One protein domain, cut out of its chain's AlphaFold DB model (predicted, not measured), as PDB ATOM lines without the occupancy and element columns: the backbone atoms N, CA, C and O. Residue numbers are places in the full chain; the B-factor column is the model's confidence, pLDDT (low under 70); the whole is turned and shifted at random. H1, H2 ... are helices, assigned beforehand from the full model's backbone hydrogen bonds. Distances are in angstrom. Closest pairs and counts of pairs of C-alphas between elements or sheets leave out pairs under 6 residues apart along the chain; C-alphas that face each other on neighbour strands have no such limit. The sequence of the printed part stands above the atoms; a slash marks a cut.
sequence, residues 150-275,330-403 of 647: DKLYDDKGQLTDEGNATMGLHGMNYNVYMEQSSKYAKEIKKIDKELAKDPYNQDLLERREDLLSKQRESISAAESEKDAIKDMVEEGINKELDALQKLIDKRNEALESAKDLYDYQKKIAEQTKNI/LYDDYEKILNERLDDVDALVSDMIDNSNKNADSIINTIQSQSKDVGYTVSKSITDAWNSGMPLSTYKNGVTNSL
ATOM      1  N   ASP A 150     205.756 150.098 209.236       55.53
ATOM      2  CA  ASP A 150     205.567 149.549 207.874       55.53
ATOM      3  C   ASP A 150     204.903 150.509 206.847       55.53
ATOM      4  O   ASP A 150     204.709 150.149 205.686       55.53
ATOM      5  N   LYS A 151     204.509 151.720 207.264       74.94
ATOM      6  CA  LYS A 151     203.731 152.709 206.503       74.94
ATOM      7  C   LYS A 151     204.538 153.887 205.955       74.94
ATOM      8  O   LYS A 151     203.926 154.851 205.506       74.94
ATOM      9  N   LEU A 152     205.871 153.848 205.947       87.12
ATOM     10  CA  LEU A 152     206.672 154.912 205.312       87.12
ATOM     11  C   LEU A 152     206.414 155.038 203.788       87.12
ATOM     12  O   LEU A 152     206.713 156.077 203.200       87.12
ATOM     13  N   TYR A 153     205.804 154.025 203.158       86.31
ATOM     14  CA  TYR A 153     205.512 153.965 201.719       86.31
ATOM     15  C   TYR A 153     204.074 153.493 201.448       86.31
ATOM     16  O   TYR A 153     203.511 152.731 202.235       86.31
ATOM     17  N   ASP A 154     203.494 153.914 200.322       81.12
ATOM     18  CA  ASP A 154     202.235 153.375 199.792       81.12
ATOM     19  C   ASP A 154     202.441 152.063 199.003       81.12
ATOM     20  O   ASP A 154     203.569 151.622 198.761       81.12
ATOM     21  N   ASP A 155     201.341 151.450 198.544       73.19
ATOM     22  CA  ASP A 155     201.328 150.216 197.728       73.19
ATOM     23  C   ASP A 155     202.093 150.323 196.381       73.19
ATOM     24  O   ASP A 155     202.112 149.369 195.599       73.19
ATOM     25  N   LYS A 156     202.675 151.489 196.064       65.81
ATOM     26  CA  LYS A 156     203.431 151.799 194.841       65.81
ATOM     27  C   LYS A 156     204.832 152.344 195.146       65.81
ATOM     28  O   LYS A 156     205.443 152.938 194.261       65.81
ATOM     29  N   GLY A 157     205.314 152.225 196.384       69.06
ATOM     30  CA  GLY A 157     206.632 152.719 196.794       69.06
ATOM     31  C   GLY A 157     206.744 154.239 196.962       69.06
ATOM     32  O   GLY A 157     207.840 154.730 197.219       69.06
ATOM     33  N   GLN A 158     205.649 155.001 196.859       78.06
ATOM     34  CA  GLN A 158     205.695 156.447 197.092       78.06
ATOM     35  C   GLN A 158     205.720 156.741 198.594       78.06
ATOM     36  O   GLN A 158     204.941 156.156 199.343       78.06
ATOM     37  N   LEU A 159     206.565 157.679 199.036       84.44
ATOM     38  CA  LEU A 159     206.610 158.103 200.440       84.44
ATOM     39  C   LEU A 159     205.243 158.637 200.904       84.44
ATOM     40  O   LEU A 159     204.660 159.516 200.263       84.44
ATOM     41  N   THR A 160     204.769 158.142 202.048       89.12
ATOM     42  CA  THR A 160     203.581 158.657 202.753       89.12
ATOM     43  C   THR A 160     203.877 159.991 203.440       89.12
ATOM     44  O   THR A 160     204.991 160.509 203.348       89.12
ATOM     45  N   ASP A 161     202.906 160.580 204.139       89.50
ATOM     46  CA  ASP A 161     203.166 161.767 204.958       89.50
ATOM     47  C   ASP A 161     204.176 161.455 206.089       89.50
ATOM     48  O   ASP A 161     205.115 162.225 206.292       89.50
ATOM     49  N   GLU A 162     204.091 160.276 206.725       90.19
ATOM     50  CA  GLU A 162     205.107 159.758 207.659       90.19
ATOM     51  C   GLU A 162     206.465 159.507 206.980       90.19
ATOM     52  O   GLU A 162     207.509 159.867 207.529       90.19
ATOM     53  N   GLY A 163     206.474 158.948 205.765       90.75
ATOM     54  CA  GLY A 163     207.696 158.747 204.978       90.75
ATOM     55  C   GLY A 163     208.400 160.057 204.619       90.75
ATOM     56  O   GLY A 163     209.609 160.190 204.802       90.75
ATOM     57  N   ASN A 164     207.643 161.063 204.166       87.62
ATOM     58  CA  ASN A 164     208.162 162.404 203.884       87.62
ATOM     59  C   ASN A 164     208.649 163.101 205.163       87.62
ATOM     60  O   ASN A 164     209.663 163.796 205.122       87.62
ATOM     61  N   ALA A 165     207.964 162.914 206.295       90.00
ATOM     62  CA  ALA A 165     208.384 163.474 207.575       90.00
ATOM     63  C   ALA A 165     209.702 162.860 208.070       90.00
ATOM     64  O   ALA A 165     210.613 163.596 208.445       90.00
ATOM     65  N   THR A 166     209.835 161.535 207.992       92.56
ATOM     66  CA  THR A 166     211.052 160.790 208.358       92.56
ATOM     67  C   THR A 166     212.238 161.199 207.473       92.56
ATOM     68  O   THR A 166     213.271 161.636 207.980       92.56
ATOM     69  N   MET A 167     212.048 161.200 206.148       88.06
ATOM     70  CA  MET A 167     213.025 161.685 205.160       88.06
ATOM     71  C   MET A 167     213.462 163.137 205.435       88.06
ATOM     72  O   MET A 167     214.647 163.475 205.362       88.06
ATOM     73  N   GLY A 168     212.508 164.002 205.792       87.19
ATOM     74  CA  GLY A 168     212.778 165.385 206.169       87.19
ATOM     75  C   GLY A 168     213.651 165.499 207.422       87.19
ATOM     76  O   GLY A 168     214.597 166.287 207.431       87.19
ATOM     77  N   LEU A 169     213.367 164.709 208.461       89.81
ATOM     78  CA  LEU A 169     214.119 164.704 209.720       89.81
ATOM     79  C   LEU A 169     215.578 164.248 209.536       89.81
ATOM     80  O   LEU A 169     216.474 164.924 210.044       89.81
ATOM     81  N   HIS A 170     215.845 163.225 208.718       90.94
ATOM     82  CA  HIS A 170     217.220 162.873 208.319       90.94
ATOM     83  C   HIS A 170     217.919 164.040 207.592       90.94
ATOM     84  O   HIS A 170     219.036 164.448 207.934       90.94
ATOM     85  N   GLY A 171     217.221 164.685 206.647       86.19
ATOM     86  CA  GLY A 171     217.706 165.890 205.961       86.19
ATOM     87  C   GLY A 171     217.947 167.089 206.893       86.19
ATOM     88  O   GLY A 171     218.785 167.951 206.601       86.19
ATOM     89  N   MET A 172     217.257 167.153 208.034       84.75
ATOM     90  CA  MET A 172     217.495 168.134 209.091       84.75
ATOM     91  C   MET A 172     218.745 167.779 209.905       84.75
ATOM     92  O   MET A 172     219.609 168.644 210.082       84.75
ATOM     93  N   ASN A 173     218.885 166.523 210.338       89.69
ATOM     94  CA  ASN A 173     220.027 166.037 211.118       89.69
ATOM     95  C   ASN A 173     221.352 166.212 210.379       89.69
ATOM     96  O   ASN A 173     222.288 166.795 210.932       89.69
ATOM     97  N   TYR A 174     221.406 165.829 209.099       87.69
ATOM     98  CA  TYR A 174     222.552 166.073 208.218       87.69
ATOM     99  C   TYR A 174     223.052 167.527 208.313       87.69
ATOM    100  O   TYR A 174     224.240 167.793 208.518       87.69
ATOM    101  N   ASN A 175     222.133 168.494 208.240       80.75
ATOM    102  CA  ASN A 175     222.459 169.917 208.304       80.75
ATOM    103  C   ASN A 175     222.835 170.400 209.720       80.75
ATOM    104  O   ASN A 175     223.694 171.277 209.856       80.75
ATOM    105  N   VAL A 176     222.241 169.823 210.771       85.38
ATOM    106  CA  VAL A 176     222.614 170.073 212.177       85.38
ATOM    107  C   VAL A 176     224.062 169.640 212.427       85.38
ATOM    108  O   VAL A 176     224.883 170.460 212.856       85.38
ATOM    109  N   TYR A 177     224.404 168.396 212.089       89.44
ATOM    110  CA  TYR A 177     225.744 167.841 212.272       89.44
ATOM    111  C   TYR A 177     226.802 168.566 211.420       89.44
ATOM    112  O   TYR A 177     227.889 168.888 211.913       89.44
ATOM    113  N   MET A 178     226.482 168.937 210.174       85.31
ATOM    114  CA  MET A 178     227.405 169.701 209.328       85.31
ATOM    115  C   MET A 178     227.719 171.102 209.883       85.31
ATOM    116  O   MET A 178     228.880 171.522 209.844       85.31
ATOM    117  N   GLU A 179     226.754 171.824 210.470       80.69
ATOM    118  CA  GLU A 179     227.050 173.115 211.119       80.69
ATOM    119  C   GLU A 179     227.731 172.954 212.492       80.69
ATOM    120  O   GLU A 179     228.528 173.822 212.860       80.69
ATOM    121  N   GLN A 180     227.526 171.850 213.225       87.06
ATOM    122  CA  GLN A 180     228.365 171.518 214.389       87.06
ATOM    123  C   GLN A 180     229.828 171.313 213.975       87.06
ATOM    124  O   GLN A 180     230.706 172.008 214.489       87.06
ATOM    125  N   SER A 181     230.098 170.465 212.975       87.19
ATOM    126  CA  SER A 181     231.439 170.285 212.393       87.19
ATOM    127  C   SER A 181     232.052 171.620 211.948       87.19
ATOM    128  O   SER A 181     233.204 171.936 212.265       87.19
ATOM    129  N   SER A 182     231.251 172.475 211.303       84.94
ATOM    130  CA  SER A 182     231.641 173.833 210.922       84.94
ATOM    131  C   SER A 182     232.012 174.704 212.131       84.94
ATOM    132  O   SER A 182     233.005 175.434 212.081       84.94
ATOM    133  N   LYS A 183     231.264 174.632 213.241       84.69
ATOM    134  CA  LYS A 183     231.555 175.351 214.498       84.69
ATOM    135  C   LYS A 183     232.811 174.830 215.190       84.69
ATOM    136  O   LYS A 183     233.656 175.649 215.552       84.69
ATOM    137  N   TYR A 184     232.996 173.514 215.295       91.19
ATOM    138  CA  TYR A 184     234.229 172.917 215.820       91.19
ATOM    139  C   TYR A 184     235.451 173.361 215.000       91.19
ATOM    140  O   TYR A 184     236.413 173.887 215.561       91.19
ATOM    141  N   ALA A 185     235.375 173.308 213.665       86.88
ATOM    142  CA  ALA A 185     236.436 173.787 212.774       86.88
ATOM    143  C   ALA A 185     236.738 175.294 212.919       86.88
ATOM    144  O   ALA A 185     237.886 175.718 212.751       86.88
ATOM    145  N   LYS A 186     235.725 176.126 213.212       88.56
ATOM    146  CA  LYS A 186     235.889 177.564 213.501       88.56
ATOM    147  C   LYS A 186     236.597 177.783 214.851       88.56
ATOM    148  O   LYS A 186     237.404 178.709 214.947       88.56
ATOM    149  N   GLU A 187     236.349 176.939 215.856       89.12
ATOM    150  CA  GLU A 187     236.941 177.037 217.202       89.12
ATOM    151  C   GLU A 187     238.382 176.510 217.265       89.12
ATOM    152  O   GLU A 187     239.262 177.192 217.794       89.12
ATOM    153  N   ILE A 188     238.662 175.368 216.627       92.81
ATOM    154  CA  ILE A 188     240.021 174.816 216.461       92.81
ATOM    155  C   ILE A 188     240.944 175.875 215.832       92.81
ATOM    156  O   ILE A 188     242.015 176.164 216.360       92.81
ATOM    157  N   LYS A 189     240.469 176.591 214.800       92.88
ATOM    158  CA  LYS A 189     241.184 177.713 214.154       92.88
ATOM    159  C   LYS A 189     241.389 178.957 215.037       92.88
ATOM    160  O   LYS A 189     242.068 179.894 214.597       92.88
ATOM    161  N   LYS A 190     240.804 179.028 216.239       91.50
ATOM    162  CA  LYS A 190     241.188 180.005 217.278       91.50
ATOM    163  C   LYS A 190     242.300 179.434 218.151       91.50
ATOM    164  O   LYS A 190     243.318 180.099 218.315       91.50
ATOM    165  N   ILE A 191     242.138 178.198 218.622       91.62
ATOM    166  CA  ILE A 191     243.112 177.492 219.467       91.62
ATOM    167  C   ILE A 191     244.465 177.347 218.759       91.62
ATOM    168  O   ILE A 191     245.487 177.681 219.353       91.62
ATOM    169  N   ASP A 192     244.489 177.009 217.466       91.06
ATOM    170  CA  ASP A 192     245.714 176.981 216.649       91.06
ATOM    171  C   ASP A 192     246.470 178.336 216.675       91.06
ATOM    172  O   ASP A 192     247.699 178.372 216.636       91.06
ATOM    173  N   LYS A 193     245.762 179.473 216.789       93.75
ATOM    174  CA  LYS A 193     246.352 180.833 216.873       93.75
ATOM    175  C   LYS A 193     246.792 181.230 218.285       93.75
ATOM    176  O   LYS A 193     247.479 182.245 218.444       93.75
ATOM    177  N   GLU A 194     246.367 180.490 219.303       89.44
ATOM    178  CA  GLU A 194     246.884 180.596 220.668       89.44
ATOM    179  C   GLU A 194     248.112 179.690 220.829       89.44
ATOM    180  O   GLU A 194     249.164 180.176 221.239       89.44
ATOM    181  N   LEU A 195     248.038 178.439 220.362       89.81
ATOM    182  CA  LEU A 195     249.166 177.499 220.293       89.81
ATOM    183  C   LEU A 195     250.333 178.031 219.447       89.81
ATOM    184  O   LEU A 195     251.485 177.850 219.818       89.81
ATOM    185  N   ALA A 196     250.074 178.780 218.370       93.12
ATOM    186  CA  ALA A 196     251.128 179.459 217.606       93.12
ATOM    187  C   ALA A 196     251.937 180.504 218.414       93.12
ATOM    188  O   ALA A 196     252.957 180.994 217.929       93.12
ATOM    189  N   LYS A 197     251.484 180.873 219.621       93.69
ATOM    190  CA  LYS A 197     252.174 181.778 220.561       93.69
ATOM    191  C   LYS A 197     252.696 181.045 221.798       93.69
ATOM    192  O   LYS A 197     253.686 181.483 222.374       93.69
ATOM    193  N   ASP A 198     252.026 179.965 222.195       89.38
ATOM    194  CA  ASP A 198     252.355 179.128 223.350       89.38
ATOM    195  C   ASP A 198     252.231 177.630 222.975       89.38
ATOM    196  O   ASP A 198     251.224 176.989 223.290       89.38
ATOM    197  N   PRO A 199     253.215 177.057 222.245       89.44
ATOM    198  CA  PRO A 199     253.073 175.735 221.614       89.44
ATOM    199  C   PRO A 199     253.044 174.547 222.582       89.44
ATOM    200  O   PRO A 199     252.752 173.430 222.166       89.44
ATOM    201  N   TYR A 200     253.380 174.776 223.853       92.31
ATOM    202  CA  TYR A 200     253.491 173.745 224.890       92.31
ATOM    203  C   TYR A 200     252.337 173.806 225.904       92.31
ATOM    204  O   TYR A 200     252.379 173.146 226.942       92.31
ATOM    205  N   ASN A 201     251.307 174.605 225.619       93.19
ATOM    206  CA  ASN A 201     250.159 174.792 226.493       93.19
ATOM    207  C   ASN A 201     249.257 173.544 226.495       93.19
ATOM    208  O   ASN A 201     248.490 173.325 225.557       93.19
ATOM    209  N   GLN A 202     249.354 172.726 227.547       94.31
ATOM    210  CA  GLN A 202     248.636 171.447 227.631       94.31
ATOM    211  C   GLN A 202     247.112 171.627 227.577       94.31
ATOM    212  O   GLN A 202     246.471 170.944 226.786       94.31
ATOM    213  N   ASP A 203     246.553 172.613 228.290       93.81
ATOM    214  CA  ASP A 203     245.111 172.917 228.262       93.81
ATOM    215  C   ASP A 203     244.603 173.166 226.827       93.81
ATOM    216  O   ASP A 203     243.539 172.687 226.435       93.81
ATOM    217  N   LEU A 204     245.364 173.927 226.027       94.62
ATOM    218  CA  LEU A 204     245.024 174.205 224.628       94.62
ATOM    219  C   LEU A 204     245.175 172.973 223.728       94.62
ATOM    220  O   LEU A 204     244.371 172.806 222.815       94.62
ATOM    221  N   LEU A 205     246.186 172.129 223.958       95.19
ATOM    222  CA  LEU A 205     246.398 170.897 223.191       95.19
ATOM    223  C   LEU A 205     245.291 169.869 223.470       95.19
ATOM    224  O   LEU A 205     244.704 169.336 222.534       95.19
ATOM    225  N   GLU A 206     244.951 169.643 224.738       96.81
ATOM    226  CA  GLU A 206     243.882 168.723 225.145       96.81
ATOM    227  C   GLU A 206     242.523 169.180 224.600       96.81
ATOM    228  O   GLU A 206     241.810 168.401 223.962       96.81
ATOM    229  N   ARG A 207     242.201 170.475 224.729       97.12
ATOM    230  CA  ARG A 207     240.971 171.043 224.158       97.12
ATOM    231  C   ARG A 207     240.928 170.974 222.629       97.12
ATOM    232  O   ARG A 207     239.849 170.842 222.051       97.12
ATOM    233  N   ARG A 208     242.073 171.078 221.951       96.88
ATOM    234  CA  ARG A 208     242.149 170.953 220.490       96.88
ATOM    235  C   ARG A 208     241.756 169.553 220.027       96.88
ATOM    236  O   ARG A 208     240.994 169.436 219.068       96.88
ATOM    237  N   GLU A 209     242.251 168.516 220.698       95.69
ATOM    238  CA  GLU A 209     241.947 167.131 220.333       95.69
ATOM    239  C   GLU A 209     240.514 166.724 220.732       95.69
ATOM    240  O   GLU A 209     239.854 166.045 219.949       95.69
ATOM    241  N   ASP A 210     239.979 167.233 221.852       97.50
ATOM    242  CA  ASP A 210     238.548 167.136 222.213       97.50
ATOM    243  C   ASP A 210     237.633 167.665 221.091       97.50
ATOM    244  O   ASP A 210     236.740 166.965 220.606       97.50
ATOM    245  N   LEU A 211     237.901 168.881 220.606       97.00
ATOM    246  CA  LEU A 211     237.132 169.482 219.511       97.00
ATOM    247  C   LEU A 211     237.339 168.755 218.171       97.00
ATOM    248  O   LEU A 211     236.423 168.742 217.350       97.00
ATOM    249  N   LEU A 212     238.503 168.139 217.936       95.31
ATOM    250  CA  LEU A 212     238.754 167.316 216.744       95.31
ATOM    251  C   LEU A 212     238.035 165.964 216.793       95.31
ATOM    252  O   LEU A 212     237.639 165.476 215.735       95.31
ATOM    253  N   SER A 213     237.848 165.370 217.975       96.94
ATOM    254  CA  SER A 213     237.013 164.174 218.137       96.94
ATOM    255  C   SER A 213     235.562 164.512 217.800       96.94
ATOM    256  O   SER A 213     235.032 164.003 216.813       96.94
ATOM    257  N   LYS A 214     234.999 165.519 218.480       97.06
ATOM    258  CA  LYS A 214     233.636 166.024 218.241       97.06
ATOM    259  C   LYS A 214     233.396 166.440 216.786       97.06
ATOM    260  O   LYS A 214     232.337 166.167 216.231       97.06
ATOM    261  N   GLN A 215     234.387 167.045 216.120       94.19
ATOM    262  CA  GLN A 215     234.282 167.359 214.692       94.19
ATOM    263  C   GLN A 215     234.173 166.095 213.821       94.19
ATOM    264  O   GLN A 215     233.377 166.077 212.882       94.19
ATOM    265  N   ARG A 216     234.969 165.052 214.095       88.50
ATOM    266  CA  ARG A 216     234.918 163.777 213.356       88.50
ATOM    267  C   ARG A 216     233.618 163.028 213.622       88.50
ATOM    268  O   ARG A 216     233.045 162.503 212.678       88.50
ATOM    269  N   GLU A 217     233.148 163.029 214.866       95.50
ATOM    270  CA  GLU A 217     231.861 162.460 215.278       95.50
ATOM    271  C   GLU A 217     230.709 163.119 214.505       95.50
ATOM    272  O   GLU A 217     229.958 162.417 213.834       95.50
ATOM    273  N   SER A 218     230.639 164.458 214.470       91.00
ATOM    274  CA  SER A 218     229.643 165.175 213.659       91.00
ATOM    275  C   SER A 218     229.768 164.903 212.153       91.00
ATOM    276  O   SER A 218     228.754 164.834 211.470       91.00
ATOM    277  N   ILE A 219     230.977 164.740 211.599       88.12
ATOM    278  CA  ILE A 219     231.130 164.368 210.177       88.12
ATOM    279  C   ILE A 219     230.624 162.941 209.935       88.12
ATOM    280  O   ILE A 219     229.920 162.713 208.960       88.12
ATOM    281  N   SER A 220     230.946 161.995 210.820       92.69
ATOM    282  CA  SER A 220     230.493 160.608 210.695       92.69
ATOM    283  C   SER A 220     228.972 160.509 210.772       92.69
ATOM    284  O   SER A 220     228.376 159.845 209.935       92.69
ATOM    285  N   ALA A 221     228.350 161.210 211.726       93.69
ATOM    286  CA  ALA A 221     226.897 161.270 211.845       93.69
ATOM    287  C   ALA A 221     226.258 161.904 210.598       93.69
ATOM    288  O   ALA A 221     225.307 161.356 210.055       93.69
ATOM    289  N   ALA A 222     226.825 162.998 210.074       88.94
ATOM    290  CA  ALA A 222     226.335 163.621 208.846       88.94
ATOM    291  C   ALA A 222     226.371 162.680 207.627       88.94
ATOM    292  O   ALA A 222     225.434 162.696 206.837       88.94
ATOM    293  N   GLU A 223     227.414 161.863 207.452       86.06
ATOM    294  CA  GLU A 223     227.435 160.876 206.360       86.06
ATOM    295  C   GLU A 223     226.447 159.720 206.619       86.06
ATOM    296  O   GLU A 223     225.727 159.344 205.699       86.06
ATOM    297  N   SER A 224     226.284 159.246 207.863       93.25
ATOM    298  CA  SER A 224     225.258 158.238 208.201       93.25
ATOM    299  C   SER A 224     223.819 158.715 207.950       93.25
ATOM    300  O   SER A 224     222.978 157.918 207.550       93.25
ATOM    301  N   GLU A 225     223.532 160.010 208.105       91.06
ATOM    302  CA  GLU A 225     222.238 160.592 207.708       91.06
ATOM    303  C   GLU A 225     222.041 160.598 206.179       91.06
ATOM    304  O   GLU A 225     220.909 160.501 205.704       91.06
ATOM    305  N   LYS A 226     223.119 160.664 205.379       86.38
ATOM    306  CA  LYS A 226     223.017 160.468 203.920       86.38
ATOM    307  C   LYS A 226     222.753 159.012 203.564       86.38
ATOM    308  O   LYS A 226     221.958 158.762 202.661       86.38
ATOM    309  N   ASP A 227     223.416 158.080 204.247       88.38
ATOM    310  CA  ASP A 227     223.209 156.645 204.045       88.38
ATOM    311  C   ASP A 227     221.755 156.270 204.384       88.38
ATOM    312  O   ASP A 227     221.090 155.636 203.572       88.38
ATOM    313  N   ALA A 228     221.194 156.789 205.485       90.56
ATOM    314  CA  ALA A 228     219.773 156.628 205.815       90.56
ATOM    315  C   ALA A 228     218.833 157.191 204.725       90.56
ATOM    316  O   ALA A 228     217.893 156.517 204.305       90.56
ATOM    317  N   ILE A 229     219.110 158.395 204.203       87.25
ATOM    318  CA  ILE A 229     218.355 158.983 203.076       87.25
ATOM    319  C   ILE A 229     218.452 158.110 201.816       87.25
ATOM    320  O   ILE A 229     217.452 157.921 201.120       87.25
ATOM    321  N   LYS A 230     219.640 157.577 201.507       84.06
ATOM    322  CA  LYS A 230     219.862 156.679 200.368       84.06
ATOM    323  C   LYS A 230     219.069 155.386 200.538       84.06
ATOM    324  O   LYS A 230     218.364 155.001 199.611       84.06
ATOM    325  N   ASP A 231     219.153 154.748 201.700       89.00
ATOM    326  CA  ASP A 231     218.513 153.463 201.969       89.00
ATOM    327  C   ASP A 231     216.977 153.589 201.965       89.00
ATOM    328  O   ASP A 231     216.298 152.744 201.382       89.00
ATOM    329  N   MET A 232     216.419 154.701 202.468       87.56
ATOM    330  CA  MET A 232     214.993 155.027 202.297       87.56
ATOM    331  C   MET A 232     214.584 155.193 200.820       87.56
ATOM    332  O   MET A 232     213.494 154.790 200.410       87.56
ATOM    333  N   VAL A 233     215.431 155.797 199.980       81.62
ATOM    334  CA  VAL A 233     215.138 155.898 198.539       81.62
ATOM    335  C   VAL A 233     215.257 154.531 197.860       81.62
ATOM    336  O   VAL A 233     214.428 154.207 197.014       81.62
ATOM    337  N   GLU A 234     216.244 153.721 198.238       81.38
ATOM    338  CA  GLU A 234     216.453 152.370 197.712       81.38
ATOM    339  C   GLU A 234     215.283 151.438 198.067       81.38
ATOM    340  O   GLU A 234     214.796 150.705 197.208       81.38
ATOM    341  N   GLU A 235     214.736 151.512 199.284       83.88
ATOM    342  CA  GLU A 235     213.526 150.764 199.654       83.88
ATOM    343  C   GLU A 235     212.290 151.228 198.856       83.88
ATOM    344  O   GLU A 235     211.506 150.396 198.392       83.88
ATOM    345  N   GLY A 236     212.138 152.539 198.625       74.50
ATOM    346  CA  GLY A 236     211.080 153.094 197.769       74.50
ATOM    347  C   GLY A 236     211.181 152.621 196.312       74.50
ATOM    348  O   GLY A 236     210.192 152.153 195.748       74.50
ATOM    349  N   ILE A 237     212.388 152.658 195.735       70.62
ATOM    350  CA  ILE A 237     212.721 152.123 194.401       70.62
ATOM    351  C   ILE A 237     212.358 150.639 194.305       70.62
ATOM    352  O   ILE A 237     211.687 150.223 193.361       70.62
ATOM    353  N   ASN A 238     212.751 149.845 195.304       76.69
ATOM    354  CA  ASN A 238     212.435 148.423 195.340       76.69
ATOM    355  C   ASN A 238     210.915 148.190 195.370       76.69
ATOM    356  O   ASN A 238     210.428 147.342 194.630       76.69
ATOM    357  N   LYS A 239     210.136 148.978 196.126       74.06
ATOM    358  CA  LYS A 239     208.661 148.884 196.136       74.06
ATOM    359  C   LYS A 239     208.004 149.374 194.840       74.06
ATOM    360  O   LYS A 239     206.991 148.803 194.439       74.06
ATOM    361  N   GLU A 240     208.566 150.379 194.163       62.19
ATOM    362  CA  GLU A 240     208.134 150.779 192.814       62.19
ATOM    363  C   GLU A 240     208.318 149.632 191.806       62.19
ATOM    364  O   GLU A 240     207.381 149.302 191.074       62.19
ATOM    365  N   LEU A 241     209.488 148.985 191.801       65.75
ATOM    366  CA  LEU A 241     209.789 147.832 190.943       65.75
ATOM    367  C   LEU A 241     208.876 146.641 191.257       65.75
ATOM    368  O   LEU A 241     208.267 146.061 190.358       65.75
ATOM    369  N   ASP A 242     208.685 146.343 192.541       70.50
ATOM    370  CA  ASP A 242     207.811 145.275 193.024       70.50
ATOM    371  C   ASP A 242     206.328 145.534 192.666       70.50
ATOM    372  O   ASP A 242     205.538 144.598 192.527       70.50
ATOM    373  N   ALA A 243     205.913 146.797 192.502       61.88
ATOM    374  CA  ALA A 243     204.585 147.178 192.012       61.88
ATOM    375  C   ALA A 243     204.485 147.144 190.473       61.88
ATOM    376  O   ALA A 243     203.447 146.740 189.935       61.88
ATOM    377  N   LEU A 244     205.557 147.520 189.764       59.53
ATOM    378  CA  LEU A 244     205.669 147.432 188.307       59.53
ATOM    379  C   LEU A 244     205.622 145.972 187.834       59.53
ATOM    380  O   LEU A 244     204.824 145.654 186.951       59.53
ATOM    381  N   GLN A 245     206.380 145.074 188.469       66.00
ATOM    382  CA  GLN A 245     206.379 143.645 188.147       66.00
ATOM    383  C   GLN A 245     204.973 143.049 188.289       66.00
ATOM    384  O   GLN A 245     204.446 142.485 187.338       66.00
ATOM    385  N   LYS A 246     204.277 143.309 189.407       62.00
ATOM    386  CA  LYS A 246     202.886 142.857 189.630       62.00
ATOM    387  C   LYS A 246     201.874 143.418 188.618       62.00
ATOM    388  O   LYS A 246     200.752 142.908 188.532       62.00
ATOM    389  N   LEU A 247     202.214 144.485 187.892       52.38
ATOM    390  CA  LEU A 247     201.416 145.039 186.794       52.38
ATOM    391  C   LEU A 247     201.774 144.366 185.459       52.38
ATOM    392  O   LEU A 247     200.866 144.039 184.692       52.38
ATOM    393  N   ILE A 248     203.062 144.105 185.213       55.31
ATOM    394  CA  ILE A 248     203.567 143.324 184.073       55.31
ATOM    395  C   ILE A 248     203.031 141.887 184.122       55.31
ATOM    396  O   ILE A 248     202.469 141.428 183.131       55.31
ATOM    397  N   ASP A 249     203.077 141.222 185.277       58.19
ATOM    398  CA  ASP A 249     202.538 139.874 185.494       58.19
ATOM    399  C   ASP A 249     201.060 139.807 185.094       58.19
ATOM    400  O   ASP A 249     200.686 139.044 184.209       58.19
ATOM    401  N   LYS A 250     200.222 140.697 185.646       48.62
ATOM    402  CA  LYS A 250     198.791 140.796 185.299       48.62
ATOM    403  C   LYS A 250     198.552 141.148 183.833       48.62
ATOM    404  O   LYS A 250     197.520 140.788 183.265       48.62
ATOM    405  N   ARG A 251     199.475 141.876 183.199       43.66
ATOM    406  CA  ARG A 251     199.407 142.183 181.766       43.66
ATOM    407  C   ARG A 251     199.749 140.956 180.921       43.66
ATOM    408  O   ARG A 251     199.073 140.736 179.919       43.66
ATOM    409  N   ASN A 252     200.716 140.150 181.349       52.78
ATOM    410  CA  ASN A 252     201.109 138.894 180.720       52.78
ATOM    411  C   ASN A 252     200.026 137.815 180.909       52.78
ATOM    412  O   ASN A 252     199.616 137.205 179.925       52.78
ATOM    413  N   GLU A 253     199.452 137.676 182.111       48.50
ATOM    414  CA  GLU A 253     198.257 136.860 182.384       48.50
ATOM    415  C   GLU A 253     197.078 137.252 181.481       48.50
ATOM    416  O   GLU A 253     196.389 136.386 180.943       48.50
ATOM    417  N   ALA A 254     196.842 138.554 181.279       41.12
ATOM    418  CA  ALA A 254     195.770 139.046 180.413       41.12
ATOM    419  C   ALA A 254     196.050 138.838 178.913       41.12
ATOM    420  O   ALA A 254     195.100 138.697 178.140       41.12
ATOM    421  N   LEU A 255     197.319 138.818 178.490       48.38
ATOM    422  CA  LEU A 255     197.717 138.458 177.124       48.38
ATOM    423  C   LEU A 255     197.532 136.954 176.881       48.38
ATOM    424  O   LEU A 255     196.902 136.584 175.891       48.38
ATOM    425  N   GLU A 256     197.975 136.099 177.805       52.78
ATOM    426  CA  GLU A 256     197.791 134.646 177.691       52.78
ATOM    427  C   GLU A 256     196.304 134.269 177.795       52.78
ATOM    428  O   GLU A 256     195.807 133.494 176.988       52.78
ATOM    429  N   SER A 257     195.531 134.921 178.673       39.47
ATOM    430  CA  SER A 257     194.068 134.752 178.741       39.47
ATOM    431  C   SER A 257     193.356 135.190 177.453       39.47
ATOM    432  O   SER A 257     192.315 134.635 177.098       39.47
ATOM    433  N   ALA A 258     193.883 136.194 176.742       43.47
ATOM    434  CA  ALA A 258     193.352 136.609 175.443       43.47
ATOM    435  C   ALA A 258     193.699 135.598 174.337       43.47
ATOM    436  O   ALA A 258     192.864 135.358 173.462       43.47
ATOM    437  N   LYS A 259     194.877 134.967 174.414       51.81
ATOM    438  CA  LYS A 259     195.277 133.842 173.564       51.81
ATOM    439  C   LYS A 259     194.432 132.592 173.831       51.81
ATOM    440  O   LYS A 259     193.840 132.081 172.891       51.81
ATOM    441  N   ASP A 260     194.251 132.177 175.084       45.78
ATOM    442  CA  ASP A 260     193.348 131.079 175.466       45.78
ATOM    443  C   ASP A 260     191.915 131.326 174.965       45.78
ATOM    444  O   ASP A 260     191.254 130.425 174.441       45.78
ATOM    445  N   LEU A 261     191.421 132.567 175.078       36.56
ATOM    446  CA  LEU A 261     190.115 132.951 174.546       36.56
ATOM    447  C   LEU A 261     190.080 132.884 173.008       36.56
ATOM    448  O   LEU A 261     189.067 132.459 172.449       36.56
ATOM    449  N   TYR A 262     191.156 133.290 172.329       47.31
ATOM    450  CA  TYR A 262     191.301 133.192 170.875       47.31
ATOM    451  C   TYR A 262     191.329 131.731 170.415       47.31
ATOM    452  O   TYR A 262     190.545 131.370 169.542       47.31
ATOM    453  N   ASP A 263     192.123 130.871 171.050       49.34
ATOM    454  CA  ASP A 263     192.219 129.442 170.738       49.34
ATOM    455  C   ASP A 263     190.920 128.691 171.074       49.34
ATOM    456  O   ASP A 263     190.485 127.810 170.328       49.34
ATOM    457  N   TYR A 264     190.210 129.086 172.133       38.19
ATOM    458  CA  TYR A 264     188.868 128.583 172.431       38.19
ATOM    459  C   TYR A 264     187.831 129.031 171.383       38.19
ATOM    460  O   TYR A 264     187.002 128.229 170.943       38.19
ATOM    461  N   GLN A 265     187.888 130.287 170.924       37.72
ATOM    462  CA  GLN A 265     187.043 130.780 169.830       37.72
ATOM    463  C   GLN A 265     187.388 130.118 168.489       37.72
ATOM    464  O   GLN A 265     186.473 129.776 167.742       37.72
ATOM    465  N   LYS A 266     188.672 129.873 168.208       48.88
ATOM    466  CA  LYS A 266     189.186 129.122 167.054       48.88
ATOM    467  C   LYS A 266     188.632 127.700 167.057       48.88
ATOM    468  O   LYS A 266     187.987 127.307 166.091       48.88
ATOM    469  N   LYS A 267     188.717 126.996 168.187       47.31
ATOM    470  CA  LYS A 267     188.146 125.653 168.388       47.31
ATOM    471  C   LYS A 267     186.628 125.610 168.173       47.31
ATOM    472  O   LYS A 267     186.114 124.674 167.561       47.31
ATOM    473  N   ILE A 268     185.895 126.640 168.607       39.16
ATOM    474  CA  ILE A 268     184.457 126.787 168.315       39.16
ATOM    475  C   ILE A 268     184.210 127.107 166.830       39.16
ATOM    476  O   ILE A 268     183.260 126.585 166.244       39.16
ATOM    477  N   ALA A 269     185.048 127.929 166.195       40.22
ATOM    478  CA  ALA A 269     184.935 128.274 164.780       40.22
ATOM    479  C   ALA A 269     185.217 127.068 163.867       40.22
ATOM    480  O   ALA A 269     184.431 126.809 162.960       40.22
ATOM    481  N   GLU A 270     186.256 126.280 164.146       42.88
ATOM    482  CA  GLU A 270     186.577 125.006 163.484       42.88
ATOM    483  C   GLU A 270     185.411 124.008 163.581       42.88
ATOM    484  O   GLU A 270     185.001 123.407 162.583       42.88
ATOM    485  N   GLN A 271     184.812 123.885 164.771       38.78
ATOM    486  CA  GLN A 271     183.653 123.017 165.003       38.78
ATOM    487  C   GLN A 271     182.361 123.540 164.347       38.78
ATOM    488  O   GLN A 271     181.500 122.744 163.975       38.78
ATOM    489  N   THR A 272     182.223 124.855 164.146       36.88
ATOM    490  CA  THR A 272     181.014 125.471 163.560       36.88
ATOM    491  C   THR A 272     181.091 125.607 162.029       36.88
ATOM    492  O   THR A 272     180.076 125.493 161.341       36.88
ATOM    493  N   LYS A 273     182.284 125.811 161.453       41.94
ATOM    494  CA  LYS A 273     182.479 126.131 160.023       41.94
ATOM    495  C   LYS A 273     182.545 124.905 159.092       41.94
ATOM    496  O   LYS A 273     182.915 125.032 157.931       41.94
ATOM    497  N   ASN A 274     182.131 123.727 159.558       43.34
ATOM    498  CA  ASN A 274     182.030 122.524 158.719       43.34
ATOM    499  C   ASN A 274     180.627 122.285 158.120       43.34
ATOM    500  O   ASN A 274     180.483 121.481 157.203       43.34
ATOM    501  N   ILE A 275     179.579 122.974 158.589       41.62
ATOM    502  CA  ILE A 275     178.191 122.632 158.216       41.62
ATOM    503  C   ILE A 275     177.711 123.356 156.943       41.62
ATOM    504  O   ILE A 275     177.068 122.740 156.095       41.62
ATOM    505  N   LEU A 330     211.259 147.020 179.484       45.38
ATOM    506  CA  LEU A 330     210.813 148.230 180.184       45.38
ATOM    507  C   LEU A 330     210.997 148.118 181.705       45.38
ATOM    508  O   LEU A 330     211.213 149.141 182.348       45.38
ATOM    509  N   TYR A 331     210.952 146.909 182.272       48.62
ATOM    510  CA  TYR A 331     211.376 146.661 183.649       48.62
ATOM    511  C   TYR A 331     212.894 146.861 183.786       48.62
ATOM    512  O   TYR A 331     213.316 147.695 184.585       48.62
ATOM    513  N   ASP A 332     213.696 146.193 182.945       47.34
ATOM    514  CA  ASP A 332     215.167 146.274 182.962       47.34
ATOM    515  C   ASP A 332     215.679 147.724 182.815       47.34
ATOM    516  O   ASP A 332     216.549 148.169 183.570       47.34
ATOM    517  N   ASP A 333     215.128 148.497 181.868       43.88
ATOM    518  CA  ASP A 333     215.490 149.910 181.679       43.88
ATOM    519  C   ASP A 333     215.042 150.791 182.868       43.88
ATOM    520  O   ASP A 333     215.731 151.760 183.201       43.88
ATOM    521  N   TYR A 334     213.922 150.473 183.535       50.22
ATOM    522  CA  TYR A 334     213.425 151.229 184.695       50.22
ATOM    523  C   TYR A 334     214.258 150.957 185.955       50.22
ATOM    524  O   TYR A 334     214.722 151.907 186.588       50.22
ATOM    525  N   GLU A 335     214.537 149.683 186.264       55.62
ATOM    526  CA  GLU A 335     215.465 149.272 187.330       55.62
ATOM    527  C   GLU A 335     216.823 149.957 187.151       55.62
ATOM    528  O   GLU A 335     217.368 150.554 188.083       55.62
ATOM    529  N   LYS A 336     217.354 149.935 185.926       55.12
ATOM    530  CA  LYS A 336     218.639 150.552 185.605       55.12
ATOM    531  C   LYS A 336     218.638 152.072 185.827       55.12
ATOM    532  O   LYS A 336     219.603 152.588 186.386       55.12
ATOM    533  N   ILE A 337     217.597 152.791 185.398       49.28
ATOM    534  CA  ILE A 337     217.506 154.256 185.564       49.28
ATOM    535  C   ILE A 337     217.368 154.648 187.042       49.28
ATOM    536  O   ILE A 337     217.931 155.663 187.456       49.28
ATOM    537  N   LEU A 338     216.647 153.858 187.843       55.38
ATOM    538  CA  LEU A 338     216.520 154.101 189.279       55.38
ATOM    539  C   LEU A 338     217.832 153.814 190.025       55.38
ATOM    540  O   LEU A 338     218.255 154.639 190.835       55.38
ATOM    541  N   ASN A 339     218.531 152.727 189.688       61.47
ATOM    542  CA  ASN A 339     219.843 152.416 190.262       61.47
ATOM    543  C   ASN A 339     220.922 153.452 189.883       61.47
ATOM    544  O   ASN A 339     221.682 153.875 190.750       61.47
ATOM    545  N   GLU A 340     220.940 153.963 188.643       62.81
ATOM    546  CA  GLU A 340     221.840 155.065 188.230       62.81
ATOM    547  C   GLU A 340     221.598 156.379 189.016       62.81
ATOM    548  O   GLU A 340     222.443 157.275 188.989       62.81
ATOM    549  N   ARG A 341     220.481 156.512 189.752       55.47
ATOM    550  CA  ARG A 341     220.209 157.652 190.651       55.47
ATOM    551  C   ARG A 341     220.822 157.487 192.051       55.47
ATOM    552  O   ARG A 341     220.980 158.486 192.750       55.47
ATOM    553  N   LEU A 342     221.178 156.267 192.457       67.56
ATOM    554  CA  LEU A 342     221.814 155.980 193.751       67.56
ATOM    555  C   LEU A 342     223.344 156.205 193.726       67.56
ATOM    556  O   LEU A 342     223.960 156.300 194.785       67.56
ATOM    557  N   ASP A 343     223.948 156.348 192.536       68.81
ATOM    558  CA  ASP A 343     225.396 156.552 192.345       68.81
ATOM    559  C   ASP A 343     225.917 157.931 192.829       68.81
ATOM    560  O   ASP A 343     227.085 158.043 193.207       68.81
ATOM    561  N   ASP A 344     225.089 158.988 192.840       74.62
ATOM    562  CA  ASP A 344     225.437 160.315 193.396       74.62
ATOM    563  C   ASP A 344     224.559 160.637 194.614       74.62
ATOM    564  O   ASP A 344     223.586 161.394 194.548       74.62
ATOM    565  N   VAL A 345     224.932 160.051 195.754       74.31
ATOM    566  CA  VAL A 345     224.273 160.241 197.059       74.31
ATOM    567  C   VAL A 345     224.204 161.721 197.466       74.31
ATOM    568  O   VAL A 345     223.228 162.169 198.061       74.31
ATOM    569  N   ASP A 346     225.208 162.518 197.102       72.06
ATOM    570  CA  ASP A 346     225.270 163.951 197.402       72.06
ATOM    571  C   ASP A 346     224.204 164.743 196.607       72.06
ATOM    572  O   ASP A 346     223.607 165.689 197.129       72.06
ATOM    573  N   ALA A 347     223.959 164.367 195.346       71.12
ATOM    574  CA  ALA A 347     222.863 164.903 194.540       71.12
ATOM    575  C   ALA A 347     221.500 164.386 195.026       71.12
ATOM    576  O   ALA A 347     220.559 165.172 195.139       71.12
ATOM    577  N   LEU A 348     221.409 163.100 195.384       75.31
ATOM    578  CA  LEU A 348     220.194 162.473 195.903       75.31
ATOM    579  C   LEU A 348     219.697 163.146 197.191       75.31
ATOM    580  O   LEU A 348     218.527 163.515 197.287       75.31
ATOM    581  N   VAL A 349     220.593 163.382 198.153       72.81
ATOM    582  CA  VAL A 349     220.292 164.113 199.395       72.81
ATOM    583  C   VAL A 349     219.831 165.546 199.097       72.81
ATOM    584  O   VAL A 349     218.945 166.063 199.777       72.81
ATOM    585  N   SER A 350     220.359 166.182 198.043       77.12
ATOM    586  CA  SER A 350     219.878 167.498 197.606       77.12
ATOM    587  C   SER A 350     218.464 167.447 197.023       77.12
ATOM    588  O   SER A 350     217.639 168.281 197.392       77.12
ATOM    589  N   ASP A 351     218.163 166.458 196.179       74.00
ATOM    590  CA  ASP A 351     216.821 166.208 195.640       74.00
ATOM    591  C   ASP A 351     215.797 165.951 196.763       74.00
ATOM    592  O   ASP A 351     214.684 166.482 196.717       74.00
ATOM    593  N   MET A 352     216.165 165.168 197.785       76.25
ATOM    594  CA  MET A 352     215.274 164.831 198.905       76.25
ATOM    595  C   MET A 352     215.057 165.999 199.870       76.25
ATOM    596  O   MET A 352     213.926 166.213 200.315       76.25
ATOM    597  N   ILE A 353     216.076 166.826 200.129       74.62
ATOM    598  CA  ILE A 353     215.907 168.084 200.874       74.62
ATOM    599  C   ILE A 353     215.008 169.055 200.090       74.62
ATOM    600  O   ILE A 353     214.070 169.620 200.657       74.62
ATOM    601  N   ASP A 354     215.209 169.195 198.777       77.00
ATOM    602  CA  ASP A 354     214.354 170.033 197.931       77.00
ATOM    603  C   ASP A 354     212.937 169.474 197.754       77.00
ATOM    604  O   ASP A 354     212.023 170.236 197.431       77.00
ATOM    605  N   ASN A 355     212.709 168.172 197.935       75.38
ATOM    606  CA  ASN A 355     211.367 167.592 198.010       75.38
ATOM    607  C   ASN A 355     210.719 167.886 199.373       75.38
ATOM    608  O   ASN A 355     209.614 168.423 199.430       75.38
ATOM    609  N   SER A 356     211.454 167.654 200.464       81.50
ATOM    610  CA  SER A 356     211.015 167.936 201.837       81.50
ATOM    611  C   SER A 356     210.609 169.405 202.016       81.50
ATOM    612  O   SER A 356     209.555 169.696 202.571       81.50
ATOM    613  N   ASN A 357     211.370 170.338 201.435       75.81
ATOM    614  CA  ASN A 357     211.041 171.766 201.384       75.81
ATOM    615  C   ASN A 357     209.674 172.073 200.742       75.81
ATOM    616  O   ASN A 357     208.989 172.999 201.172       75.81
ATOM    617  N   LYS A 358     209.269 171.324 199.707       80.88
ATOM    618  CA  LYS A 358     207.971 171.503 199.024       80.88
ATOM    619  C   LYS A 358     206.812 170.943 199.852       80.88
ATOM    620  O   LYS A 358     205.693 171.433 199.727       80.88
ATOM    621  N   ASN A 359     207.101 169.961 200.705       79.69
ATOM    622  CA  ASN A 359     206.137 169.238 201.535       79.69
ATOM    623  C   ASN A 359     206.179 169.674 203.016       79.69
ATOM    624  O   ASN A 359     205.551 169.029 203.853       79.69
ATOM    625  N   ALA A 360     206.889 170.763 203.346       81.56
ATOM    626  CA  ALA A 360     207.175 171.194 204.719       81.56
ATOM    627  C   ALA A 360     205.918 171.341 205.600       81.56
ATOM    628  O   ALA A 360     205.926 170.898 206.748       81.56
ATOM    629  N   ASP A 361     204.820 171.872 205.045       84.00
ATOM    630  CA  ASP A 361     203.528 171.958 205.742       84.00
ATOM    631  C   ASP A 361     202.963 170.565 206.100       84.00
ATOM    632  O   ASP A 361     202.391 170.405 207.175       84.00
ATOM    633  N   SER A 362     203.129 169.535 205.258       86.94
ATOM    634  CA  SER A 362     202.688 168.164 205.593       86.94
ATOM    635  C   SER A 362     203.606 167.523 206.632       86.94
ATOM    636  O   SER A 362     203.135 166.936 207.606       86.94
ATOM    637  N   ILE A 363     204.921 167.715 206.476       88.00
ATOM    638  CA  ILE A 363     205.953 167.211 207.391       88.00
ATOM    639  C   ILE A 363     205.694 167.702 208.821       88.00
ATOM    640  O   ILE A 363     205.586 166.886 209.737       88.00
ATOM    641  N   ILE A 364     205.504 169.012 209.027       88.12
ATOM    642  CA  ILE A 364     205.284 169.547 210.377       88.12
ATOM    643  C   ILE A 364     203.937 169.128 210.979       88.12
ATOM    644  O   ILE A 364     203.875 168.840 212.173       88.12
ATOM    645  N   ASN A 365     202.871 169.039 210.175       90.06
ATOM    646  CA  ASN A 365     201.573 168.551 210.650       90.06
ATOM    647  C   ASN A 365     201.649 167.075 211.078       90.06
ATOM    648  O   ASN A 365     201.085 166.709 212.111       90.06
ATOM    649  N   THR A 366     202.387 166.247 210.337       91.56
ATOM    650  CA  THR A 366     202.581 164.819 210.639       91.56
ATOM    651  C   THR A 366     203.396 164.628 211.912       91.56
ATOM    652  O   THR A 366     202.926 163.975 212.843       91.56
ATOM    653  N   ILE A 367     204.552 165.299 212.012       91.44
ATOM    654  CA  ILE A 367     205.398 165.319 213.216       91.44
ATOM    655  C   ILE A 367     204.582 165.739 214.448       91.44
ATOM    656  O   ILE A 367     204.661 165.095 215.496       91.44
ATOM    657  N   GLN A 368     203.759 166.790 214.334       92.12
ATOM    658  CA  GLN A 368     202.904 167.251 215.432       92.12
ATOM    659  C   GLN A 368     201.770 166.275 215.772       92.12
ATOM    660  O   GLN A 368     201.442 166.150 216.951       92.12
ATOM    661  N   SER A 369     201.176 165.584 214.792       92.00
ATOM    662  CA  SER A 369     200.120 164.596 215.052       92.00
ATOM    663  C   SER A 369     200.676 163.363 215.761       92.00
ATOM    664  O   SER A 369     200.232 163.057 216.867       92.00
ATOM    665  N   GLN A 370     201.700 162.724 215.187       91.00
ATOM    666  CA  GLN A 370     202.304 161.504 215.735       91.00
ATOM    667  C   GLN A 370     202.876 161.749 217.144       91.00
ATOM    668  O   GLN A 370     202.622 160.979 218.071       91.00
ATOM    669  N   SER A 371     203.537 162.897 217.364       91.62
ATOM    670  CA  SER A 371     203.981 163.327 218.703       91.62
ATOM    671  C   SER A 371     202.830 163.448 219.699       91.62
ATOM    672  O   SER A 371     202.920 162.977 220.833       91.62
ATOM    673  N   LYS A 372     201.737 164.101 219.295       92.44
ATOM    674  CA  LYS A 372     200.598 164.388 220.169       92.44
ATOM    675  C   LYS A 372     199.849 163.120 220.575       92.44
ATOM    676  O   LYS A 372     199.365 163.064 221.706       92.44
ATOM    677  N   ASP A 373     199.783 162.118 219.704       89.88
ATOM    678  CA  ASP A 373     199.094 160.855 219.985       89.88
ATOM    679  C   ASP A 373     199.824 160.010 221.052       89.88
ATOM    680  O   ASP A 373     199.173 159.293 221.813       89.88
ATOM    681  N   VAL A 374     201.144 160.193 221.225       92.25
ATOM    682  CA  VAL A 374     201.914 159.682 222.384       92.25
ATOM    683  C   VAL A 374     202.072 160.696 223.532       92.25
ATOM    684  O   VAL A 374     202.763 160.430 224.516       92.25
ATOM    685  N   GLY A 375     201.424 161.863 223.446       90.81
ATOM    686  CA  GLY A 375     201.483 162.924 224.460       90.81
ATOM    687  C   GLY A 375     202.785 163.738 224.482       90.81
ATOM    688  O   GLY A 375     202.999 164.514 225.415       90.81
ATOM    689  N   TYR A 376     203.647 163.585 223.476       93.50
ATOM    690  CA  TYR A 376     204.875 164.361 223.318       93.50
ATOM    691  C   TYR A 376     204.586 165.782 222.809       93.50
ATOM    692  O   TYR A 376     203.596 166.039 222.123       93.50
ATOM    693  N   THR A 377     205.456 166.736 223.149       93.81
ATOM    694  CA  THR A 377     205.377 168.126 222.676       93.81
ATOM    695  C   THR A 377     206.687 168.501 222.001       93.81
ATOM    696  O   THR A 377     207.678 168.753 222.682       93.81
ATOM    697  N   VAL A 378     206.648 168.556 220.668       89.31
ATOM    698  CA  VAL A 378     207.771 168.925 219.793       89.31
ATOM    699  C   VAL A 378     208.357 170.272 220.209       89.31
ATOM    700  O   VAL A 378     207.622 171.243 220.431       89.31
ATOM    701  N   SER A 379     209.679 170.352 220.302       88.44
ATOM    702  CA  SER A 379     210.379 171.567 220.677       88.44
ATOM    703  C   SER A 379     210.281 172.624 219.586       88.44
ATOM    704  O   SER A 379     210.214 172.358 218.380       88.44
ATOM    705  N   LYS A 380     210.356 173.882 220.025       82.25
ATOM    706  CA  LYS A 380     210.321 175.020 219.112       82.25
ATOM    707  C   LYS A 380     211.465 174.999 218.084       82.25
ATOM    708  O   LYS A 380     211.294 175.533 216.993       82.25
ATOM    709  N   SER A 381     212.598 174.362 218.392       76.56
ATOM    710  CA  SER A 381     213.729 174.253 217.464       76.56
ATOM    711  C   SER A 381     213.375 173.461 216.204       76.56
ATOM    712  O   SER A 381     213.788 173.866 215.117       76.56
ATOM    713  N   ILE A 382     212.593 172.384 216.342       82.19
ATOM    714  CA  ILE A 382     212.104 171.584 215.212       82.19
ATOM    715  C   ILE A 382     210.907 172.274 214.550       82.19
ATOM    716  O   ILE A 382     210.884 172.388 213.326       82.19
ATOM    717  N   THR A 383     209.948 172.823 215.311       82.25
ATOM    718  CA  THR A 383     208.794 173.498 214.679       82.25
ATOM    719  C   THR A 383     209.203 174.711 213.843       82.25
ATOM    720  O   THR A 383     208.658 174.919 212.764       82.25
ATOM    721  N   ASP A 384     210.177 175.504 214.303       76.00
ATOM    722  CA  ASP A 384     210.669 176.672 213.562       76.00
ATOM    723  C   ASP A 384     211.520 176.296 212.337       76.00
ATOM    724  O   ASP A 384     211.593 177.093 211.402       76.00
ATOM    725  N   ALA A 385     212.106 175.091 212.298       72.88
ATOM    726  CA  ALA A 385     212.858 174.603 211.141       72.88
ATOM    727  C   ALA A 385     211.957 174.233 209.946       72.88
ATOM    728  O   ALA A 385     212.405 174.344 208.807       72.88
ATOM    729  N   TRP A 386     210.700 173.845 210.204       75.12
ATOM    730  CA  TRP A 386     209.713 173.450 209.183       75.12
ATOM    731  C   TRP A 386     208.621 174.495 208.906       75.12
ATOM    732  O   TRP A 386     207.822 174.323 207.988       75.12
ATOM    733  N   ASN A 387     208.573 175.594 209.667       68.75
ATOM    734  CA  ASN A 387     207.618 176.678 209.430       68.75
ATOM    735  C   ASN A 387     207.834 177.316 208.037       68.75
ATOM    736  O   ASN A 387     208.950 177.690 207.670       68.75
ATOM    737  N   SER A 388     206.744 177.488 207.279       49.97
ATOM    738  CA  SER A 388     206.688 177.626 205.806       49.97
ATOM    739  C   SER A 388     207.257 178.910 205.163       49.97
ATOM    740  O   SER A 388     206.874 179.293 204.057       49.97
ATOM    741  N   GLY A 389     208.206 179.580 205.822       50.25
ATOM    742  CA  GLY A 389     208.935 180.740 205.296       50.25
ATOM    743  C   GLY A 389     210.441 180.540 205.086       50.25
ATOM    744  O   GLY A 389     211.083 181.451 204.563       50.25
ATOM    745  N   MET A 390     211.031 179.416 205.512       54.25
ATOM    746  CA  MET A 390     212.493 179.249 205.556       54.25
ATOM    747  C   MET A 390     212.937 177.825 205.160       54.25
ATOM    748  O   MET A 390     212.881 176.927 205.994       54.25
ATOM    749  N   PRO A 391     213.420 177.589 203.926       56.84
ATOM    750  CA  PRO A 391     213.784 176.243 203.481       56.84
ATOM    751  C   PRO A 391     215.079 175.724 204.134       56.84
ATOM    752  O   PRO A 391     216.003 176.498 204.433       56.84
ATOM    753  N   LEU A 392     215.165 174.397 204.275       59.41
ATOM    754  CA  LEU A 392     216.421 173.650 204.374       59.41
ATOM    755  C   LEU A 392     217.191 173.779 203.045       59.41
ATOM    756  O   LEU A 392     216.635 174.154 202.017       59.41
ATOM    757  N   SER A 393     218.488 173.492 203.030       58.75
ATOM    758  CA  SER A 393     219.267 173.398 201.784       58.75
ATOM    759  C   SER A 393     220.552 172.615 202.028       58.75
ATOM    760  O   SER A 393     220.969 172.456 203.169       58.75
ATOM    761  N   THR A 394     221.178 172.096 200.973       57.72
ATOM    762  CA  THR A 394     222.421 171.329 201.100       57.72
ATOM    763  C   THR A 394     223.628 172.219 201.387       57.72
ATOM    764  O   THR A 394     223.882 173.214 200.702       57.72
ATOM    765  N   TYR A 395     224.447 171.794 202.355       55.47
ATOM    766  CA  TYR A 395     225.703 172.445 202.762       55.47
ATOM    767  C   TYR A 395     226.685 172.702 201.589       55.47
ATOM    768  O   TYR A 395     227.515 173.614 201.637       55.47
ATOM    769  N   LYS A 396     226.540 171.943 200.494       53.22
ATOM    770  CA  LYS A 396     227.289 172.048 199.229       53.22
ATOM    771  C   LYS A 396     227.171 173.430 198.553       53.22
ATOM    772  O   LYS A 396     228.118 173.858 197.899       53.22
ATOM    773  N   ASN A 397     226.078 174.173 198.779       47.50
ATOM    774  CA  ASN A 397     225.858 175.529 198.239       47.50
ATOM    775  C   ASN A 397     226.543 176.671 199.027       47.50
ATOM    776  O   ASN A 397     226.343 177.848 198.724       47.50
ATOM    777  N   GLY A 398     227.389 176.341 200.006       41.91
ATOM    778  CA  GLY A 398     228.278 177.296 200.661       41.91
ATOM    779  C   GLY A 398     227.720 177.915 201.947       41.91
ATOM    780  O   GLY A 398     226.575 178.364 202.032       41.91
ATOM    781  N   VAL A 399     228.616 178.005 202.935       38.00
ATOM    782  CA  VAL A 399     228.386 178.316 204.363       38.00
ATOM    783  C   VAL A 399     227.625 179.631 204.636       38.00
ATOM    784  O   VAL A 399     227.172 179.866 205.752       38.00
ATOM    785  N   THR A 400     227.467 180.516 203.648       38.56
ATOM    786  CA  THR A 400     226.725 181.779 203.798       38.56
ATOM    787  C   THR A 400     225.210 181.642 203.628       38.56
ATOM    788  O   THR A 400     224.479 182.389 204.282       38.56
ATOM    789  N   ASN A 401     224.735 180.708 202.792       38.88
ATOM    790  CA  ASN A 401     223.327 180.653 202.364       38.88
ATOM    791  C   ASN A 401     222.596 179.358 202.761       38.88
ATOM    792  O   ASN A 401     221.371 179.359 202.840       38.88
ATOM    793  N   SER A 402     223.315 178.263 203.011       38.25
ATOM    794  CA  SER A 402     222.780 176.894 202.945       38.25
ATOM    795  C   SER A 402     222.027 176.376 204.189       38.25
ATOM    796  O   SER A 402     222.179 175.206 204.521       38.25
ATOM    797  N   LEU A 403     221.295 177.212 204.941       48.44
ATOM    798  CA  LEU A 403     220.677 176.787 206.220       48.44
ATOM    799  C   LEU A 403     219.360 177.498 206.624       48.44
ATOM    800  O   LEU A 403     218.983 177.378 207.783       48.44
TER     801      LEU A 403
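What this domain is: This is residues 150 to 275 and 330 to 403 of the 647 residues of the protein "ATPase involved in DNA repair" of uncultured Ruminococcus sp (UniProt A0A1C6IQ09). A single very long helix, H2, makes the length of a rod; its first part lies side by side with H1 in a long helical hairpin, and at the other end residues 249 to 275, of which 249 to 272 belong to H2, stick out free. A cluster of short helices gathers on the hairpin: H4 crosses both H1 and H2, H5 crosses H1 near its start, H6 folds back on H5, and H3 lies along H2. The printed part has 200 residues with six named helices, H1 to H6 in chain order, and no named strand: all helix. The whole is extended, with a radius of gyration of the C-alphas of 27.1 A and spans of 113 by 38 by 27 A.

Where its parts are: Find C-alpha 202 at (248.636, 171.447, 227.631); from there H2 runs through residues 202 to 272, 103.9 A, to C-alpha 272 at (181.014, 125.471, 163.560). Before it, H1 holds residues 161 to 195, 51.0 A, starting at C-alpha 161 at (203.166, 161.767, 204.958). Past the cut, look for H3 at residues 330 to 339, 14.2 A, H4 at 345 to 358, 19.9 A, H5 at 360 to 373, 20.1 A, and H6 at 380 to 386, 10.1 A, ending at C-alpha 386 at (209.713, 173.450, 209.183).

How they stand to each other: Start at the hubs, H1 and H2, each touching three helices. They form a hairpin at a shallow tilt of 24 degrees, opposite ways; H2 touches H1 with residues 204 to 232 alone, and their closest C-alphas, of Tyr 174 and Ala 222, are 4.6 A apart. H3 touches H2 at 4 degrees, a shallow tilt, opposite ways, with the C-alphas of Ile 237 and Leu 338 closest at 6.7 A. H4 touches H2, about perpendicular at 81 degrees, closest at C-alphas Lys 226 and Val 349, 6.4 A. H4 also touches H1 at a steep tilt of 62 degrees, closest at C-alphas Gly 168 and Ser 356, 5.3 A. Look at C-alphas Ala 165 and Ile 363, 4.5 A apart, the closest where H5 touches H1, about perpendicular at 80 degrees. H5 and H6 form a hairpin, closest at C-alphas Ala 360 and Trp 386, 5.6 A. H2 and H5 are apart. Every O i to N i+4 pair is within hydrogen-bond range in H3 and H5; the counts are 28 of 31 in H1, 65 of 67 in H2, 9 of 10 in H4 and 2 of 3 in H6.

The domain as a whole: The farthest C-alphas, of Asp 198 and Ile 275, are 113.7 A apart. Residues 276 to 329 are not printed, and C-alphas 275 and 330 stand 46.9 A apart across this cut. Of the links that are printed whole, none is long. Mean pLDDT of the printed part is 74.2; look for values under 70 in, among others, residues 243 to 275, 330 to 343 and 387 to 403.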